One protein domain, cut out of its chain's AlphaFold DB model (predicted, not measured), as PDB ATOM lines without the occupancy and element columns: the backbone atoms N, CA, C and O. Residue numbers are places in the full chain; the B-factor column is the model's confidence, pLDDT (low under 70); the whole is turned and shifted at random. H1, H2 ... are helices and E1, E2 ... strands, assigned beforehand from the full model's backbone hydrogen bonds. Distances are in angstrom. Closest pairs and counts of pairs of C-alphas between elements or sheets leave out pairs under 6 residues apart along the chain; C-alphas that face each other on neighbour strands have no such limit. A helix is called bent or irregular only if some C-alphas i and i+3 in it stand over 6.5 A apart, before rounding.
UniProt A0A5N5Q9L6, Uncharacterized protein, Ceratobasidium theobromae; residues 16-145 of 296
ATOM      1  N   ASP A  16     207.362 162.764 138.172       81.88
ATOM      2  CA  ASP A  16     207.905 162.418 139.492       81.88
ATOM      3  C   ASP A  16     206.994 161.448 140.260       81.88
ATOM      4  O   ASP A  16     207.453 160.667 141.088       81.88
ATOM      5  N   GLU A  17     205.692 161.461 139.969       84.56
ATOM      6  CA  GLU A  17     204.723 160.558 140.595       84.56
ATOM      7  C   GLU A  17     204.799 159.152 140.010       84.56
ATOM      8  O   GLU A  17     204.554 158.190 140.730       84.56
ATOM      9  N   ARG A  18     205.167 159.013 138.729       83.31
ATOM     10  CA  ARG A  18     205.325 157.702 138.078       83.31
ATOM     11  C   ARG A  18     206.435 156.883 138.722       83.31
ATOM     12  O   ARG A  18     206.240 155.698 138.942       83.31
ATOM     13  N   ILE A  19     207.543 157.535 139.076       74.88
ATOM     14  CA  ILE A  19     208.682 156.897 139.754       74.88
ATOM     15  C   ILE A  19     208.240 156.334 141.111       74.88
ATOM     16  O   ILE A  19     208.589 155.220 141.473       74.88
ATOM     17  N   VAL A  20     207.429 157.093 141.853       72.12
ATOM     18  CA  VAL A  20     206.963 156.698 143.190       72.12
ATOM     19  C   VAL A  20     205.819 155.681 143.128       72.12
ATOM     20  O   VAL A  20     205.703 154.833 144.011       72.12
ATOM     21  N   ALA A  21     204.969 155.743 142.101       69.25
ATOM     22  CA  ALA A  21     203.833 154.837 141.932       69.25
ATOM     23  C   ALA A  21     204.259 153.374 141.723       69.25
ATOM     24  O   ALA A  21     203.501 152.471 142.076       69.25
ATOM     25  N   GLU A  22     205.461 153.139 141.191       63.72
ATOM     26  CA  GLU A  22     206.035 151.795 141.053       63.72
ATOM     27  C   GLU A  22     206.359 151.160 142.421       63.72
ATOM     28  O   GLU A  22     206.219 149.946 142.575       63.72
ATOM     29  N   ASP A  23     206.670 151.978 143.435       58.34
ATOM     30  CA  ASP A  23     207.085 151.528 144.773       58.34
ATOM     31  C   ASP A  23     205.985 151.640 145.849       58.34
ATOM     32  O   ASP A  23     206.003 150.917 146.849       58.34
ATOM     33  N   ALA A  24     205.016 152.547 145.685       55.03
ATOM     34  CA  ALA A  24     204.051 152.915 146.725       55.03
ATOM     35  C   ALA A  24     202.597 152.715 146.270       55.03
ATOM     36  O   ALA A  24     201.862 153.669 146.029       55.03
ATOM     37  N   SER A  25     202.138 151.463 146.220       58.28
ATOM     38  CA  SER A  25     200.788 151.107 145.750       58.28
ATOM     39  C   SER A  25     199.618 151.539 146.658       58.28
ATOM     40  O   SER A  25     198.470 151.226 146.352       58.28
ATOM     41  N   THR A  26     199.859 152.241 147.775       60.81
ATOM     42  CA  THR A  26     198.826 152.446 148.813       60.81
ATOM     43  C   THR A  26     198.623 153.875 149.314       60.81
ATOM     44  O   THR A  26     197.750 154.069 150.158       60.81
ATOM     45  N   ARG A  27     199.397 154.879 148.879       71.88
ATOM     46  CA  ARG A  27     199.217 156.261 149.371       71.88
ATOM     47  C   ARG A  27     198.718 157.194 148.265       71.88
ATOM     48  O   ARG A  27     199.296 157.163 147.182       71.88
ATOM     49  N   PRO A  28     197.698 158.033 148.537       80.81
ATOM     50  CA  PRO A  28     197.290 159.081 147.608       80.81
ATOM     51  C   PRO A  28     198.466 160.002 147.274       80.81
ATOM     52  O   PRO A  28     199.332 160.258 148.119       80.81
ATOM     53  N   HIS A  29     198.497 160.518 146.047       90.69
ATOM     54  CA  HIS A  29     199.552 161.434 145.621       90.69
ATOM     55  C   HIS A  29     199.423 162.781 146.334       90.69
ATOM     56  O   HIS A  29     198.335 163.336 146.422       90.69
ATOM     57  N   ALA A  30     200.534 163.334 146.814       92.75
ATOM     58  CA  ALA A  30     200.559 164.681 147.370       92.75
ATOM     59  C   ALA A  30     200.796 165.699 146.248       92.75
ATOM     60  O   ALA A  30     201.791 165.610 145.522       92.75
ATOM     61  N   ARG A  31     199.888 166.663 146.108       95.56
ATOM     62  CA  ARG A  31     199.881 167.666 145.042       95.56
ATOM     63  C   ARG A  31     199.571 169.054 145.582       95.56
ATOM     64  O   ARG A  31     199.048 169.224 146.677       95.56
ATOM     65  N   ILE A  32     199.869 170.058 144.773       95.88
ATOM     66  CA  ILE A  32     199.388 171.427 144.960       95.88
ATOM     67  C   ILE A  32     198.184 171.645 144.067       95.88
ATOM     68  O   ILE A  32     198.149 171.145 142.943       95.88
ATOM     69  N   LEU A  33     197.225 172.427 144.547       96.75
ATOM     70  CA  LEU A  33     196.148 172.975 143.740       96.75
ATOM     71  C   LEU A  33     196.209 174.505 143.795       96.75
ATOM     72  O   LEU A  33     195.925 175.123 144.821       96.75
ATOM     73  N   GLY A  34     196.605 175.110 142.679       95.19
ATOM     74  CA  GLY A  34     196.640 176.555 142.471       95.19
ATOM     75  C   GLY A  34     195.637 177.001 141.408       95.19
ATOM     76  O   GLY A  34     195.009 176.176 140.742       95.19
ATOM     77  N   MET A  35     195.490 178.318 141.245       94.25
ATOM     78  CA  MET A  35     194.518 178.961 140.344       94.25
ATOM     79  C   MET A  35     193.131 178.307 140.401       94.25
ATOM     80  O   MET A  35     192.513 178.044 139.368       94.25
ATOM     81  N   LEU A  36     192.685 177.973 141.612       95.44
ATOM     82  CA  LEU A  36     191.544 177.089 141.809       95.44
ATOM     83  C   LEU A  36     190.216 177.844 141.792       95.44
ATOM     84  O   LEU A  36     190.127 178.986 142.237       95.44
ATOM     85  N   GLU A  37     189.173 177.174 141.320       96.88
ATOM     86  CA  GLU A  37     187.782 177.596 141.431       96.88
ATOM     87  C   GLU A  37     186.909 176.424 141.892       96.88
ATOM     88  O   GLU A  37     187.033 175.301 141.390       96.88
ATOM     89  N   ALA A  38     186.003 176.685 142.836       97.50
ATOM     90  CA  ALA A  38     184.977 175.726 143.227       97.50
ATOM     91  C   ALA A  38     183.728 175.916 142.364       97.50
ATOM     92  O   ALA A  38     183.245 177.031 142.158       97.50
ATOM     93  N   ARG A  39     183.174 174.813 141.865       97.25
ATOM     94  CA  ARG A  39     181.938 174.771 141.087       97.25
ATOM     95  C   ARG A  39     180.906 173.903 141.782       97.25
ATOM     96  O   ARG A  39     181.092 172.693 141.886       97.25
ATOM     97  N   VAL A  40     179.784 174.506 142.155       96.75
ATOM     98  CA  VAL A  40     178.646 173.834 142.796       96.75
ATOM     99  C   VAL A  40     177.490 173.802 141.808       96.75
ATOM    100  O   VAL A  40     177.050 174.846 141.315       96.75
ATOM    101  N   GLY A  41     177.041 172.602 141.433       95.19
ATOM    102  CA  GLY A  41     176.035 172.448 140.374       95.19
ATOM    103  C   GLY A  41     176.500 173.030 139.030       95.19
ATOM    104  O   GLY A  41     175.704 173.575 138.267       95.19
ATOM    105  N   GLY A  42     177.811 172.982 138.769       94.12
ATOM    106  CA  GLY A  42     178.433 173.476 137.536       94.12
ATOM    107  C   GLY A  42     178.691 174.986 137.472       94.12
ATOM    108  O   GLY A  42     179.210 175.447 136.455       94.12
ATOM    109  N   ARG A  43     178.377 175.757 138.522       95.81
ATOM    110  CA  ARG A  43     178.601 177.214 138.576       95.81
ATOM    111  C   ARG A  43     179.685 177.570 139.583       95.81
ATOM    112  O   ARG A  43     179.674 177.015 140.675       95.81
ATOM    113  N   VAL A  44     180.558 178.513 139.228       95.50
ATOM    114  CA  VAL A  44     181.594 179.047 140.129       95.50
ATOM    115  C   VAL A  44     180.924 179.789 141.281       95.50
ATOM    116  O   VAL A  44     180.192 180.747 141.024       95.50
ATOM    117  N   ARG A  45     181.076 179.273 142.506       95.88
ATOM    118  CA  ARG A  45     180.436 179.766 143.740       95.88
ATOM    119  C   ARG A  45     181.199 179.273 144.966       95.88
ATOM    120  O   ARG A  45     181.792 178.198 144.905       95.88
ATOM    121  N   ALA A  46     181.104 180.012 146.070       95.56
ATOM    122  CA  ALA A  46     181.612 179.580 147.371       95.56
ATOM    123  C   ALA A  46     181.067 178.195 147.746       95.56
ATOM    124  O   ALA A  46     179.931 177.850 147.393       95.56
ATOM    125  N   VAL A  47     181.879 177.405 148.452       97.19
ATOM    126  CA  VAL A  47     181.437 176.107 148.966       97.19
ATOM    127  C   VAL A  47     180.407 176.371 150.069       97.19
ATOM    128  O   VAL A  47     180.730 177.074 151.026       97.19
ATOM    129  N   PRO A  48     179.168 175.859 149.951       97.38
ATOM    130  CA  PRO A  48     178.149 176.068 150.963       97.38
ATOM    131  C   PRO A  48     178.628 175.590 152.332       97.38
ATOM    132  O   PRO A  48     179.201 174.506 152.455       97.38
ATOM    133  N   GLN A  49     178.381 176.395 153.362       96.69
ATOM    134  CA  GLN A  49     178.832 176.101 154.720       96.69
ATOM    135  C   GLN A  49     178.306 174.750 155.227       96.69
ATOM    136  O   GLN A  49     179.039 174.004 155.867       96.69
ATOM    137  N   ASP A  50     177.077 174.376 154.872       97.56
ATOM    138  CA  ASP A  50     176.491 173.083 155.227       97.56
ATOM    139  C   ASP A  50     177.235 171.893 154.595       97.56
ATOM    140  O   ASP A  50     177.298 170.825 155.207       97.56
ATOM    141  N   MET A  51     177.832 172.069 153.409       97.75
ATOM    142  CA  MET A  51     178.704 171.055 152.802       97.75
ATOM    143  C   MET A  51     180.022 170.921 153.567       97.75
ATOM    144  O   MET A  51     180.482 169.798 153.775       97.75
ATOM    145  N   LEU A  52     180.609 172.043 154.001       97.56
ATOM    146  CA  LEU A  52     181.854 172.065 154.779       97.56
ATOM    147  C   LEU A  52     181.660 171.428 156.163       97.56
ATOM    148  O   LEU A  52     182.436 170.561 156.554       97.56
ATOM    149  N   GLU A  53     180.583 171.773 156.867       97.19
ATOM    150  CA  GLU A  53     180.273 171.230 158.197       97.19
ATOM    151  C   GLU A  53     179.995 169.725 158.160       97.19
ATOM    152  O   GLU A  53     180.424 168.977 159.039       97.19
ATOM    153  N   ARG A  54     179.272 169.264 157.134       97.44
ATOM    154  CA  ARG A  54     178.907 167.848 156.984       97.44
ATOM    155  C   ARG A  54     179.977 167.023 156.281       97.44
ATOM    156  O   ARG A  54     179.832 165.804 156.236       97.44
ATOM    157  N   GLN A  55     180.991 167.673 155.704       97.44
ATOM    158  CA  GLN A  55     181.979 167.058 154.812       97.44
ATOM    159  C   GLN A  55     181.302 166.207 153.723       97.44
ATOM    160  O   GLN A  55     181.666 165.064 153.457       97.44
ATOM    161  N   ALA A  56     180.248 166.765 153.123       97.31
ATOM    162  CA  ALA A  56     179.431 166.104 152.116       97.31
ATOM    163  C   ALA A  56     179.329 166.999 150.885       97.31
ATOM    164  O   ALA A  56     178.749 168.082 150.939       97.31
ATOM    165  N   PHE A  57     179.869 166.528 149.760       97.50
ATOM    166  CA  PHE A  57     180.156 167.375 148.598       97.50
ATOM    167  C   PHE A  57     179.408 166.971 147.310       97.50
ATOM    168  O   PHE A  57     180.021 166.871 146.243       97.50
ATOM    169  N   PRO A  58     178.083 166.721 147.342       96.38
ATOM    170  CA  PRO A  58     177.352 166.331 146.144       96.38
ATOM    171  C   PRO A  58     177.330 167.474 145.120       96.38
ATOM    172  O   PRO A  58     176.883 168.585 145.399       96.38
ATOM    173  N   GLY A  59     177.797 167.190 143.903       95.69
ATOM    174  CA  GLY A  59     177.815 168.171 142.815       95.69
ATOM    175  C   GLY A  59     178.834 169.302 142.992       95.69
ATOM    176  O   GLY A  59     178.785 170.267 142.220       95.69
ATOM    177  N   LEU A  60     179.739 169.189 143.971       97.75
ATOM    178  CA  LEU A  60     180.928 170.025 144.079       97.75
ATOM    179  C   LEU A  60     182.002 169.500 143.125       97.75
ATOM    180  O   LEU A  60     182.217 168.299 142.982       97.75
ATOM    181  N   SER A  61     182.696 170.415 142.468       97.12
ATOM    182  CA  SER A  61     183.914 170.102 141.735       97.12
ATOM    183  C   SER A  61     184.890 171.255 141.833       97.12
ATOM    184  O   SER A  61     184.466 172.406 141.876       97.12
ATOM    185  N   PHE A  62     186.180 170.956 141.832       97.38
ATOM    186  CA  PHE A  62     187.224 171.963 141.725       97.38
ATOM    187  C   PHE A  62     187.840 171.914 140.337       97.38
ATOM    188  O   PHE A  62     188.032 170.840 139.767       97.38
ATOM    189  N   VAL A  63     188.144 173.080 139.784       96.19
ATOM    190  CA  VAL A  63     188.970 173.211 138.584       96.19
ATOM    191  C   VAL A  63     190.158 174.073 138.959       96.19
ATOM    192  O   VAL A  63     189.987 175.118 139.572       96.19
ATOM    193  N   GLY A  64     191.363 173.637 138.622       95.56
ATOM    194  CA  GLY A  64     192.568 174.393 138.936       95.56
ATOM    195  C   GLY A  64     193.782 173.819 138.236       95.56
ATOM    196  O   GLY A  64     193.681 172.844 137.486       95.56
ATOM    197  N   ILE A  65     194.932 174.431 138.485       94.00
ATOM    198  CA  ILE A  65     196.219 173.940 138.013       94.00
ATOM    199  C   ILE A  65     196.907 173.168 139.134       94.00
ATOM    200  O   ILE A  65     196.916 173.597 140.288       94.00
ATOM    201  N   THR A  66     197.462 172.009 138.806       94.56
ATOM    202  CA  THR A  66     198.106 171.135 139.779       94.56
ATOM    203  C   THR A  66     199.526 170.790 139.370       94.56
ATOM    204  O   THR A  66     199.852 170.747 138.181       94.56
ATOM    205  N   ALA A  67     200.356 170.575 140.385       93.88
ATOM    206  CA  ALA A  67     201.716 170.079 140.280       93.88
ATOM    207  C   ALA A  67     202.032 169.175 141.482       93.88
ATOM    208  O   ALA A  67     201.315 169.171 142.486       93.88
ATOM    209  N   THR A  68     203.100 168.393 141.358       92.44
ATOM    210  CA  THR A  68     203.560 167.444 142.380       92.44
ATOM    211  C   THR A  68     204.024 168.187 143.636       92.44
ATOM    212  O   THR A  68     204.555 169.289 143.539       92.44
ATOM    213  N   LEU A  69     203.854 167.589 144.818       92.25
ATOM    214  CA  LEU A  69     204.576 168.001 146.035       92.25
ATOM    215  C   LEU A  69     205.870 167.218 146.253       92.25
ATOM    216  O   LEU A  69     206.643 167.539 147.152       92.25
ATOM    217  N   ASN A  70     206.110 166.186 145.449       88.19
ATOM    218  CA  ASN A  70     207.233 165.285 145.634       88.19
ATOM    219  C   ASN A  70     208.499 165.810 144.956       88.19
ATOM    220  O   ASN A  70     208.448 166.433 143.894       88.19
ATOM    221  N   GLY A  71     209.640 165.475 145.557       84.56
ATOM    222  CA  GLY A  71     210.957 165.731 144.989       84.56
ATOM    223  C   GLY A  71     211.312 167.215 144.872       84.56
ATOM    224  O   GLY A  71     210.667 168.097 145.437       84.56
ATOM    225  N   GLN A  72     212.377 167.482 144.119       84.00
ATOM    226  CA  GLN A  72     212.912 168.830 143.925       84.00
ATOM    227  C   GLN A  72     211.939 169.732 143.151       84.00
ATOM    228  O   GLN A  72     211.783 170.904 143.490       84.00
ATOM    229  N   ARG A  73     211.224 169.186 142.157       84.69
ATOM    230  CA  ARG A  73     210.187 169.931 141.425       84.69
ATOM    231  C   ARG A  73     209.043 170.346 142.339       84.69
ATOM    232  O   ARG A  73     208.547 171.459 142.202       84.69
ATOM    233  N   GLY A  74     208.694 169.502 143.311       88.12
ATOM    234  CA  GLY A  74     207.690 169.826 144.314       88.12
ATOM    235  C   GLY A  74     208.021 171.075 145.126       88.12
ATOM    236  O   GLY A  74     207.114 171.840 145.442       88.12
ATOM    237  N   LEU A  75     209.300 171.353 145.399       88.75
ATOM    238  CA  LEU A  75     209.706 172.582 146.094       88.75
ATOM    239  C   LEU A  75     209.413 173.834 145.262       88.75
ATOM    240  O   LEU A  75     208.876 174.810 145.780       88.75
ATOM    241  N   LEU A  76     209.698 173.791 143.959       88.88
ATOM    242  CA  LEU A  76     209.390 174.894 143.043       88.88
ATOM    243  C   LEU A  76     207.876 175.049 142.860       88.88
ATOM    244  O   LEU A  76     207.359 176.167 142.849       88.88
ATOM    245  N   SER A  77     207.138 173.938 142.811       90.69
ATOM    246  CA  SER A  77     205.676 173.960 142.775       90.69
ATOM    247  C   SER A  77     205.074 174.639 144.008       90.69
ATOM    248  O   SER A  77     204.105 175.383 143.863       90.69
ATOM    249  N   GLN A  78     205.667 174.475 145.198       93.69
ATOM    250  CA  GLN A  78     205.231 175.134 146.445       93.69
ATOM    251  C   GLN A  78     205.354 176.660 146.412       93.69
ATOM    252  O   GLN A  78     204.674 177.353 147.177       93.69
ATOM    253  N   CYS A  79     206.157 177.212 145.502       90.94
ATOM    254  CA  CYS A  79     206.185 178.647 145.242       90.94
ATOM    255  C   CYS A  79     205.001 179.128 144.386       90.94
ATOM    256  O   CYS A  79     204.711 180.323 144.388       90.94
ATOM    257  N   ALA A  80     204.298 178.217 143.703       89.62
ATOM    258  CA  ALA A  80     203.210 178.489 142.764       89.62
ATOM    259  C   ALA A  80     203.602 179.398 141.583       89.62
ATOM    260  O   ALA A  80     202.779 180.144 141.060       89.62
ATOM    261  N   TRP A  81     204.854 179.333 141.123       88.38
ATOM    262  CA  TRP A  81     205.299 180.048 139.924       88.38
ATOM    263  C   TRP A  81     204.827 179.326 138.664       88.38
ATOM    264  O   TRP A  81     205.560 178.558 138.046       88.38
ATOM    265  N   PHE A  82     203.565 179.545 138.303       80.31
ATOM    266  CA  PHE A  82     202.925 178.816 137.210       80.31
ATOM    267  C   PHE A  82     203.618 179.053 135.855       80.31
ATOM    268  O   PHE A  82     203.626 178.165 135.008       80.31
ATOM    269  N   GLU A  83     204.175 180.245 135.628       74.81
ATOM    270  CA  GLU A  83     204.778 180.638 134.342       74.81
ATOM    271  C   GLU A  83     206.183 180.067 134.105       74.81
ATOM    272  O   GLU A  83     206.723 180.235 133.011       74.81
ATOM    273  N   ASP A  84     206.764 179.407 135.105       74.12
ATOM    274  CA  ASP A  84     208.113 178.866 135.042       74.12
ATOM    275  C   ASP A  84     208.093 177.397 134.582       74.12
ATOM    276  O   ASP A  84     207.357 176.571 135.128       74.12
ATOM    277  N   ASP A  85     208.929 177.050 133.598       76.38
ATOM    278  CA  ASP A  85     209.029 175.689 133.039       76.38
ATOM    279  C   ASP A  85     209.743 174.708 133.999       76.38
ATOM    280  O   ASP A  85     209.940 173.529 133.698       76.38
ATOM    281  N   ASN A  86     210.116 175.189 135.185       79.31
ATOM    282  CA  ASN A  86     210.794 174.433 136.229       79.31
ATOM    283  C   ASN A  86     209.909 173.393 136.945       79.31
ATOM    284  O   ASN A  86     210.433 172.498 137.614       79.31
ATOM    285  N   ALA A  87     208.582 173.473 136.801       82.50
ATOM    286  CA  ALA A  87     207.641 172.495 137.341       82.50
ATOM    287  C   ALA A  87     206.624 172.031 136.287       82.50
ATOM    288  O   ALA A  87     206.156 172.800 135.449       82.50
ATOM    289  N   GLU A  88     206.251 170.750 136.348       87.44
ATOM    290  CA  GLU A  88     205.232 170.178 135.467       87.44
ATOM    291  C   GLU A  88     203.835 170.532 135.998       87.44
ATOM    292  O   GLU A  88     203.335 169.913 136.939       87.44
ATOM    293  N   TRP A  89     203.214 171.540 135.387       89.62
ATOM    294  CA  TRP A  89     201.860 171.979 135.710       89.62
ATOM    295  C   TRP A  89     200.831 171.463 134.701       89.62
ATOM    296  O   TRP A  89     201.059 171.476 133.488       89.62
ATOM    297  N   PHE A  90     199.640 171.094 135.172       90.12
ATOM    298  CA  PHE A  90     198.500 170.835 134.287       90.12
ATOM    299  C   PHE A  90     197.165 171.221 134.917       90.12
ATOM    300  O   PHE A  90     197.001 171.217 136.131       90.12
ATOM    301  N   TRP A  91     196.192 171.551 134.068       92.88
ATOM    302  CA  TRP A  91     194.821 171.807 134.497       92.88
ATOM    303  C   TRP A  91     194.112 170.501 134.837       92.88
ATOM    304  O   TRP A  91     194.166 169.558 134.049       92.88
ATOM    305  N   VAL A  92     193.400 170.466 135.958       94.62
ATOM    306  CA  VAL A  92     192.660 169.298 136.439       94.62
ATOM    307  C   VAL A  92     191.243 169.689 136.848       94.62
ATOM    308  O   VAL A  92     191.004 170.798 137.328       94.62
ATOM    309  N   LYS A  93     190.297 168.767 136.645       95.44
ATOM    310  CA  LYS A  93     188.953 168.834 137.223       95.44
ATOM    311  C   LYS A  93     188.800 167.717 138.251       95.44
ATOM    312  O   LYS A  93     188.898 166.546 137.895       95.44
ATOM    313  N   ILE A  94     188.512 168.094 139.488       96.88
ATOM    314  CA  ILE A  94     188.366 167.207 140.643       96.88
ATOM    315  C   ILE A  94     186.883 167.148 141.017       96.88
ATOM    316  O   ILE A  94     186.260 168.193 141.191       96.88
ATOM    317  N   THR A  95     186.293 165.956 141.117       94.81
ATOM    318  CA  THR A  95     184.849 165.784 141.408       94.81
ATOM    319  C   THR A  95     184.559 164.933 142.640       94.81
ATOM    320  O   THR A  95     183.500 165.082 143.236       94.81
ATOM    321  N   ASN A  96     185.474 164.046 143.032       94.06
ATOM    322  CA  ASN A  96     185.253 163.068 144.099       94.06
ATOM    323  C   ASN A  96     185.914 163.538 145.400       94.06
ATOM    324  O   ASN A  96     186.832 162.905 145.917       94.06
ATOM    325  N   VAL A  97     185.478 164.702 145.886       97.25
ATOM    326  CA  VAL A  97     186.002 165.294 147.122       97.25
ATOM    327  C   VAL A  97     185.516 164.474 148.315       97.25
ATOM    328  O   VAL A  97     184.309 164.307 148.498       97.25
ATOM    329  N   ARG A  98     186.456 163.963 149.114       97.38
ATOM    330  CA  ARG A  98     186.183 163.233 150.360       97.38
ATOM    331  C   ARG A  98     186.140 164.167 151.557       97.38
ATOM    332  O   ARG A  98     185.199 164.101 152.337       97.38
ATOM    333  N   SER A  99     187.155 165.012 151.692       98.00
ATOM    334  CA  SER A  99     187.234 166.003 152.760       98.00
ATOM    335  C   SER A  99     187.930 167.279 152.300       98.00
ATOM    336  O   SER A  99     188.723 167.276 151.354       98.00
ATOM    337  N   ILE A 100     187.594 168.374 152.977       98.12
ATOM    338  CA  ILE A 100     188.329 169.636 152.965       98.12
ATOM    339  C   ILE A 100     188.656 169.939 154.420       98.12
ATOM    340  O   ILE A 100     187.741 170.091 155.234       98.12
ATOM    341  N   GLU A 101     189.941 169.999 154.751       97.50
ATOM    342  CA  GLU A 101     190.396 170.099 156.137       97.50
ATOM    343  C   GLU A 101     191.589 171.049 156.299       97.50
ATOM    344  O   GLU A 101     192.449 171.126 155.418       97.50
ATOM    345  N   PRO A 102     191.672 171.777 157.424       97.62
ATOM    346  CA  PRO A 102     192.875 172.506 157.786       97.62
ATOM    347  C   PRO A 102     193.952 171.510 158.220       97.62
ATOM    348  O   PRO A 102     193.699 170.617 159.031       97.62
ATOM    349  N   ARG A 103     195.166 171.652 157.688       96.88
ATOM    350  CA  ARG A 103     196.270 170.745 158.014       96.88
ATOM    351  C   ARG A 103     197.606 171.484 157.985       96.88
ATOM    352  O   ARG A 103     197.874 172.290 157.095       96.88
ATOM    353  N   GLU A 104     198.451 171.156 158.956       96.62
ATOM    354  CA  GLU A 104     199.878 171.472 158.964       96.62
ATOM    355  C   GLU A 104     200.634 170.220 158.516       96.62
ATOM    356  O   GLU A 104     200.675 169.214 159.224       96.62
ATOM    357  N   ASP A 105     201.190 170.248 157.308       94.56
ATOM    358  CA  ASP A 105     201.869 169.093 156.722       94.56
ATOM    359  C   ASP A 105     203.292 169.475 156.324       94.56
ATOM    360  O   ASP A 105     203.501 170.371 155.508       94.56
ATOM    361  N   SER A 106     204.289 168.781 156.878       93.19
ATOM    362  CA  SER A 106     205.703 169.086 156.635       93.19
ATOM    363  C   SER A 106     206.114 168.953 155.166       93.19
ATOM    364  O   SER A 106     207.140 169.505 154.773       93.19
ATOM    365  N   ARG A 107     205.335 168.233 154.343       92.44
ATOM    366  CA  ARG A 107     205.552 168.131 152.891       92.44
ATOM    367  C   ARG A 107     205.257 169.446 152.165       92.44
ATOM    368  O   ARG A 107     205.754 169.641 151.060       92.44
ATOM    369  N   PHE A 108     204.464 170.335 152.768       94.94
ATOM    370  CA  PHE A 108     204.081 171.626 152.209       94.94
ATOM    371  C   PHE A 108     204.639 172.782 153.040       94.94
ATOM    372  O   PHE A 108     204.278 172.974 154.198       94.94
ATOM    373  N   ARG A 109     205.528 173.568 152.429       94.44
ATOM    374  CA  ARG A 109     206.168 174.766 152.981       94.44
ATOM    375  C   ARG A 109     206.602 174.587 154.438       94.44
ATOM    376  O   ARG A 109     206.369 175.454 155.277       94.44
ATOM    377  N   GLY A 110     207.208 173.437 154.739       91.94
ATOM    378  CA  GLY A 110     207.732 173.121 156.067       91.94
ATOM    379  C   GLY A 110     206.677 173.008 157.173       91.94
ATOM    380  O   GLY A 110     207.031 173.163 158.337       91.94
ATOM    381  N   GLY A 111     205.407 172.745 156.842       94.75
ATOM    382  CA  GLY A 111     204.316 172.657 157.819       94.75
ATOM    383  C   GLY A 111     203.448 173.908 157.911       94.75
ATOM    384  O   GLY A 111     202.711 174.055 158.878       94.75
ATOM    385  N   MET A 112     203.520 174.814 156.932       94.69
ATOM    386  CA  MET A 112     202.649 175.989 156.898       94.69
ATOM    387  C   MET A 112     201.171 175.558 156.895       94.69
ATOM    388  O   MET A 112     200.794 174.737 156.054       94.69
ATOM    389  N   PRO A 113     200.328 176.115 157.783       95.75
ATOM    390  CA  PRO A 113     198.914 175.772 157.828       95.75
ATOM    391  C   PRO A 113     198.225 176.202 156.529       95.75
ATOM    392  O   PRO A 113     198.260 177.375 156.151       95.75
ATOM    393  N   CYS A 114     197.578 175.257 155.849       97.06
ATOM    394  CA  CYS A 114     196.731 175.528 154.687       97.06
ATOM    395  C   CYS A 114     195.544 174.557 154.626       97.06
ATOM    396  O   CYS A 114     195.450 173.610 155.412       97.06
ATOM    397  N   LEU A 115     194.598 174.826 153.724       97.94
ATOM    398  CA  LEU A 115     193.506 173.897 153.460       97.94
ATOM    399  C   LEU A 115     193.983 172.773 152.550       97.94
ATOM    400  O   LEU A 115     194.652 173.007 151.543       97.94
ATOM    401  N   TRP A 116     193.596 171.556 152.900       98.06
ATOM    402  CA  TRP A 116     193.852 170.360 152.124       98.06
ATOM    403  C   TRP A 116     192.548 169.803 151.591       98.06
ATOM    404  O   TRP A 116     191.599 169.586 152.342       98.06
ATOM    405  N   LEU A 117     192.522 169.548 150.289       98.19
ATOM    406  CA  LEU A 117     191.447 168.820 149.636       98.19
ATOM    407  C   LEU A 117     191.885 167.373 149.444       98.19
ATOM    408  O   LEU A 117     192.922 167.109 148.841       98.19
ATOM    409  N   VAL A 118     191.091 166.433 149.941       97.62
ATOM    410  CA  VAL A 118     191.398 165.001 149.891       97.62
ATOM    411  C   VAL A 118     190.428 164.301 148.951       97.62
ATOM    412  O   VAL A 118     189.212 164.490 149.037       97.62
ATOM    413  N   THR A 119     190.961 163.457 148.073       96.50
ATOM    414  CA  THR A 119     190.196 162.576 147.186       96.50
ATOM    415  C   THR A 119     190.663 161.129 147.325       96.50
ATOM    416  O   THR A 119     191.561 160.803 148.101       96.50
ATOM    417  N   ASP A 120     190.043 160.234 146.563       91.12
ATOM    418  CA  ASP A 120     190.487 158.848 146.400       91.12
ATOM    419  C   ASP A 120     191.883 158.745 145.763       91.12
ATOM    420  O   ASP A 120     192.580 157.754 145.973       91.12
ATOM    421  N   PHE A 121     192.275 159.749 144.974       91.06
ATOM    422  CA  PHE A 121     193.481 159.721 144.148       91.06
ATOM    423  C   PHE A 121     194.634 160.511 144.761       91.06
ATOM    424  O   PHE A 121     195.791 160.089 144.676       91.06
ATOM    425  N   ALA A 122     194.338 161.670 145.345       94.56
ATOM    426  CA  ALA A 122     195.356 162.615 145.765       94.56
ATOM    427  C   ALA A 122     194.912 163.491 146.943       94.56
ATOM    428  O   ALA A 122     193.730 163.669 147.236       94.56
ATOM    429  N   GLU A 123     195.912 164.045 147.613       96.50
ATOM    430  CA  GLU A 123     195.794 165.084 148.623       96.50
ATOM    431  C   GLU A 123     196.363 166.376 148.041       96.50
ATOM    432  O   GLU A 123     197.502 166.405 147.569       96.50
ATOM    433  N   TYR A 124     195.579 167.444 148.075       97.75
ATOM    434  CA  TYR A 124     195.901 168.711 147.438       97.75
ATOM    435  C   TYR A 124     196.075 169.808 148.479       97.75
ATOM    436  O   TYR A 124     195.092 170.224 149.089       97.75
ATOM    437  N   ALA A 125     197.288 170.339 148.621       97.56
ATOM    438  CA  ALA A 125     197.510 171.600 149.319       97.56
ATOM    439  C   ALA A 125     196.907 172.744 148.483       97.56
ATOM    440  O   ALA A 125     197.369 173.025 147.371       97.56
ATOM    441  N   MET A 126     195.848 173.372 148.993       97.38
ATOM    442  CA  MET A 126     195.120 174.437 148.307       97.38
ATOM    443  C   MET A 126     195.819 175.778 148.526       97.38
ATOM    444  O   MET A 126     196.089 176.180 149.659       97.38
ATOM    445  N   MET A 127     196.117 176.469 147.428       94.31
ATOM    446  CA  MET A 127     196.876 177.717 147.447       94.31
ATOM    447  C   MET A 127     196.037 178.890 146.925       94.31
ATOM    448  O   MET A 127     195.029 179.268 147.515       94.31
ATOM    449  N   THR A 128     196.475 179.492 145.819       92.88
ATOM    450  CA  THR A 128     195.926 180.734 145.289       92.88
ATOM    451  C   THR A 128     194.660 180.456 144.479       92.88
ATOM    452  O   THR A 128     194.709 179.621 143.567       92.88
ATOM    453  N   PRO A 129     193.540 181.145 144.754       95.38
ATOM    454  CA  PRO A 129     192.335 181.019 143.948       95.38
ATOM    455  C   PRO A 129     192.519 181.652 142.566       95.38
ATOM    456  O   PRO A 129     193.407 182.475 142.321       95.38
ATOM    457  N   HIS A 130     191.656 181.272 141.631       94.25
ATOM    458  CA  HIS A 130     191.482 182.023 140.400       94.25
ATOM    459  C   HIS A 130     190.898 183.408 140.723       94.25
ATOM    460  O   HIS A 130     190.042 183.534 141.591       94.25
ATOM    461  N   LYS A 131     191.291 184.454 139.982       91.44
ATOM    462  CA  LYS A 131     190.872 185.846 140.256       91.44
ATOM    463  C   LYS A 131     189.350 186.043 140.314       91.44
ATOM    464  O   LYS A 131     188.871 186.919 141.017       91.44
ATOM    465  N   LEU A 132     188.595 185.262 139.541       90.19
ATOM    466  CA  LEU A 132     187.125 185.322 139.520       90.19
ATOM    467  C   LEU A 132     186.453 184.558 140.669       90.19
ATOM    468  O   LEU A 132     185.234 184.561 140.739       90.19
ATOM    469  N   PHE A 133     187.236 183.857 141.483       95.25
ATOM    470  CA  PHE A 133     186.794 183.050 142.619       95.25
ATOM    471  C   PHE A 133     187.391 183.571 143.940       95.25
ATOM    472  O   PHE A 133     187.336 182.908 144.968       95.25
ATOM    473  N   ASP A 134     188.038 184.736 143.898       94.38
ATOM    474  CA  ASP A 134     188.828 185.260 145.007       94.38
ATOM    475  C   ASP A 134     187.956 185.565 146.232       94.38
ATOM    476  O   ASP A 134     188.254 185.112 147.332       94.38
ATOM    477  N   GLU A 135     186.831 186.250 146.019       94.69
ATOM    478  CA  GLU A 135     185.881 186.612 147.076       94.69
ATOM    479  C   GLU A 135     185.198 185.370 147.669       94.69
ATOM    480  O   GLU A 135     185.039 185.243 148.883       94.69
ATOM    481  N   GLU A 136     184.819 184.416 146.820       95.81
ATOM    482  CA  GLU A 136     184.198 183.163 147.237       95.81
ATOM    483  C   GLU A 136     185.153 182.258 148.024       95.81
ATOM    484  O   GLU A 136     184.714 181.491 148.891       95.81
ATOM    485  N   TRP A 137     186.449 182.332 147.724       96.06
ATOM    486  CA  TRP A 137     187.474 181.577 148.429       96.06
ATOM    487  C   TRP A 137     187.673 182.076 149.861       96.06
ATOM    488  O   TRP A 137     187.775 181.251 150.770       96.06
ATOM    489  N   GLU A 138     187.627 183.392 150.086       95.94
ATOM    490  CA  GLU A 138     187.746 183.982 151.428       95.94
ATOM    491  C   GLU A 138     186.671 183.455 152.386       95.94
ATOM    492  O   GLU A 138     186.981 183.099 153.519       95.94
ATOM    493  N   SER A 139     185.429 183.277 151.921       95.31
ATOM    494  CA  SER A 139     184.365 182.675 152.741       95.31
ATOM    495  C   SER A 139     184.689 181.237 153.174       95.31
ATOM    496  O   SER A 139     184.339 180.824 154.281       95.31
ATOM    497  N   THR A 140     185.380 180.472 152.323       96.25
ATOM    498  CA  THR A 140     185.813 179.106 152.655       96.25
ATOM    499  C   THR A 140     186.964 179.131 153.662       96.25
ATOM    500  O   THR A 140     186.971 178.336 154.599       96.25
ATOM    501  N   LEU A 141     187.918 180.054 153.510       96.81
ATOM    502  CA  LEU A 141     189.016 180.244 154.462       96.81
ATOM    503  C   LEU A 141     188.509 180.692 155.838       96.81
ATOM    504  O   LEU A 141     188.927 180.131 156.851       96.81
ATOM    505  N   GLU A 142     187.572 181.643 155.872       96.81
ATOM    506  CA  GLU A 142     186.953 182.159 157.095       96.81
ATOM    507  C   GLU A 142     186.244 181.049 157.876       96.81
ATOM    508  O   GLU A 142     186.421 180.952 159.090       96.81
ATOM    509  N   HIS A 143     185.527 180.152 157.185       96.31
ATOM    510  CA  HIS A 143     184.869 179.004 157.816       96.31
ATOM    511  C   HIS A 143     185.840 178.131 158.627       96.31
ATOM    512  O   HIS A 143     185.510 177.701 159.732       96.31
ATOM    513  N   PHE A 144     187.039 177.882 158.097       96.88
ATOM    514  CA  PHE A 144     188.060 177.083 158.779       96.88
ATOM    515  C   PHE A 144     189.003 177.913 159.664       96.88
ATOM    516  O   PHE A 144     189.865 177.336 160.324       96.88
ATOM    517  N   GLY A 145     188.877 179.243 159.677       96.69
ATOM    518  CA  GLY A 145     189.815 180.137 160.358       96.69
ATOM    519  C   GLY A 145     191.237 180.067 159.789       96.69
ATOM    520  O   GLY A 145     192.204 180.186 160.541       96.69
TER     521      GLY A 145
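This is residues 16 to 145 of the 296 residues of an uncharacterized protein of Ceratobasidium theobromae (UniProt A0A5N5Q9L6). Look first for one strongly twisted, curled sheet of six strands, open rather than closed into a ring, its long strand E1 sharply bent. Helix H4 packs across one face of it and H3 lies over E2 on that same face, while the short helices H1 and H2 only graze the sheet. The printed part has 130 residues with four named helices and six named strands, in the order H1 E1 H2 E2 H3 E3 E4 E5 E6 H4, and its class is mixed, helices and strands. The mixed sheet runs E3 E2 E1 E6 E5 E4, and E4 E5 E6 form a meander, each strand the antiparallel neighbour of the one before. The whole is compact, with a radius of gyration of the C-alphas of 14.3 A and spans of 38 by 32 by 27 A.

Find C-alpha 29 at (199.552, 161.434, 145.621); from there E1 runs through residues 29 to 40, 24.5 A, and bends by 91 degrees at residue 35. E2, residues 60 to 68, 22.8 A, bends by 70 degrees at residue 65. E3 is residues 90 to 94; E4, residues 97 to 104, 19.3 A, bends by 53 degrees at residue 101. E5 is residues 113 to 119, 19.1 A, and E6 residues 122 to 126. H1 is residues 16 to 21, H2 49 to 54 and H3 71 to 78. H4, residues 131 to 144, 20.7 A, ends at C-alpha 144, (188.060, 177.083, 158.779); it is irregular, with C-alphas 132 and 135 7.8 A apart.

Begin at E1 and E6, parallel, where N 31 and O 123 are 2.8 A apart. E2 and E1 are antiparallel, with N 39 and O 61 at 2.7 A; so are E3 and E2, with N 62 and O 94 at 2.8 A. The hairpin E5 and E6 has N 124 and O 117 at 2.8 A, and the hairpin E4 and E5 has N 116 and O 101 at 2.8 A. E3 and E4 are the edge strands and meet only through their link. H4, 8.4 A in height over the sheet, lies over E1 and runs only just across the strands, at 63 degrees to E1 on the local plane; the closest C-alphas are those of Glu 37 and Phe 133, 5.7 A. H3, on the same face at a height of 8.3 A, runs along the strands over E2, at 24 degrees on the local plane; C-alphas 68 and 74 are the closest, 5.1 A. H3 and H4 are apart. H2 and H4 are close but not clearly touching, with C-alphas 49 and 143 the closest at 7.4 A. In H2 every O i to N i+4 pair is within hydrogen-bond range; H1 has 1 of 2, H3 2 of 4 and H4 5 of 10.

The C-alphas of Asp 23 and Glu 135 are the two farthest apart, 41.1 A. The printed part has no cut, and the link from H3 to E3, 11 residues, is the long one. The mean pLDDT of the printed part is 91.5; look at residues 21 to 26 for values under 70.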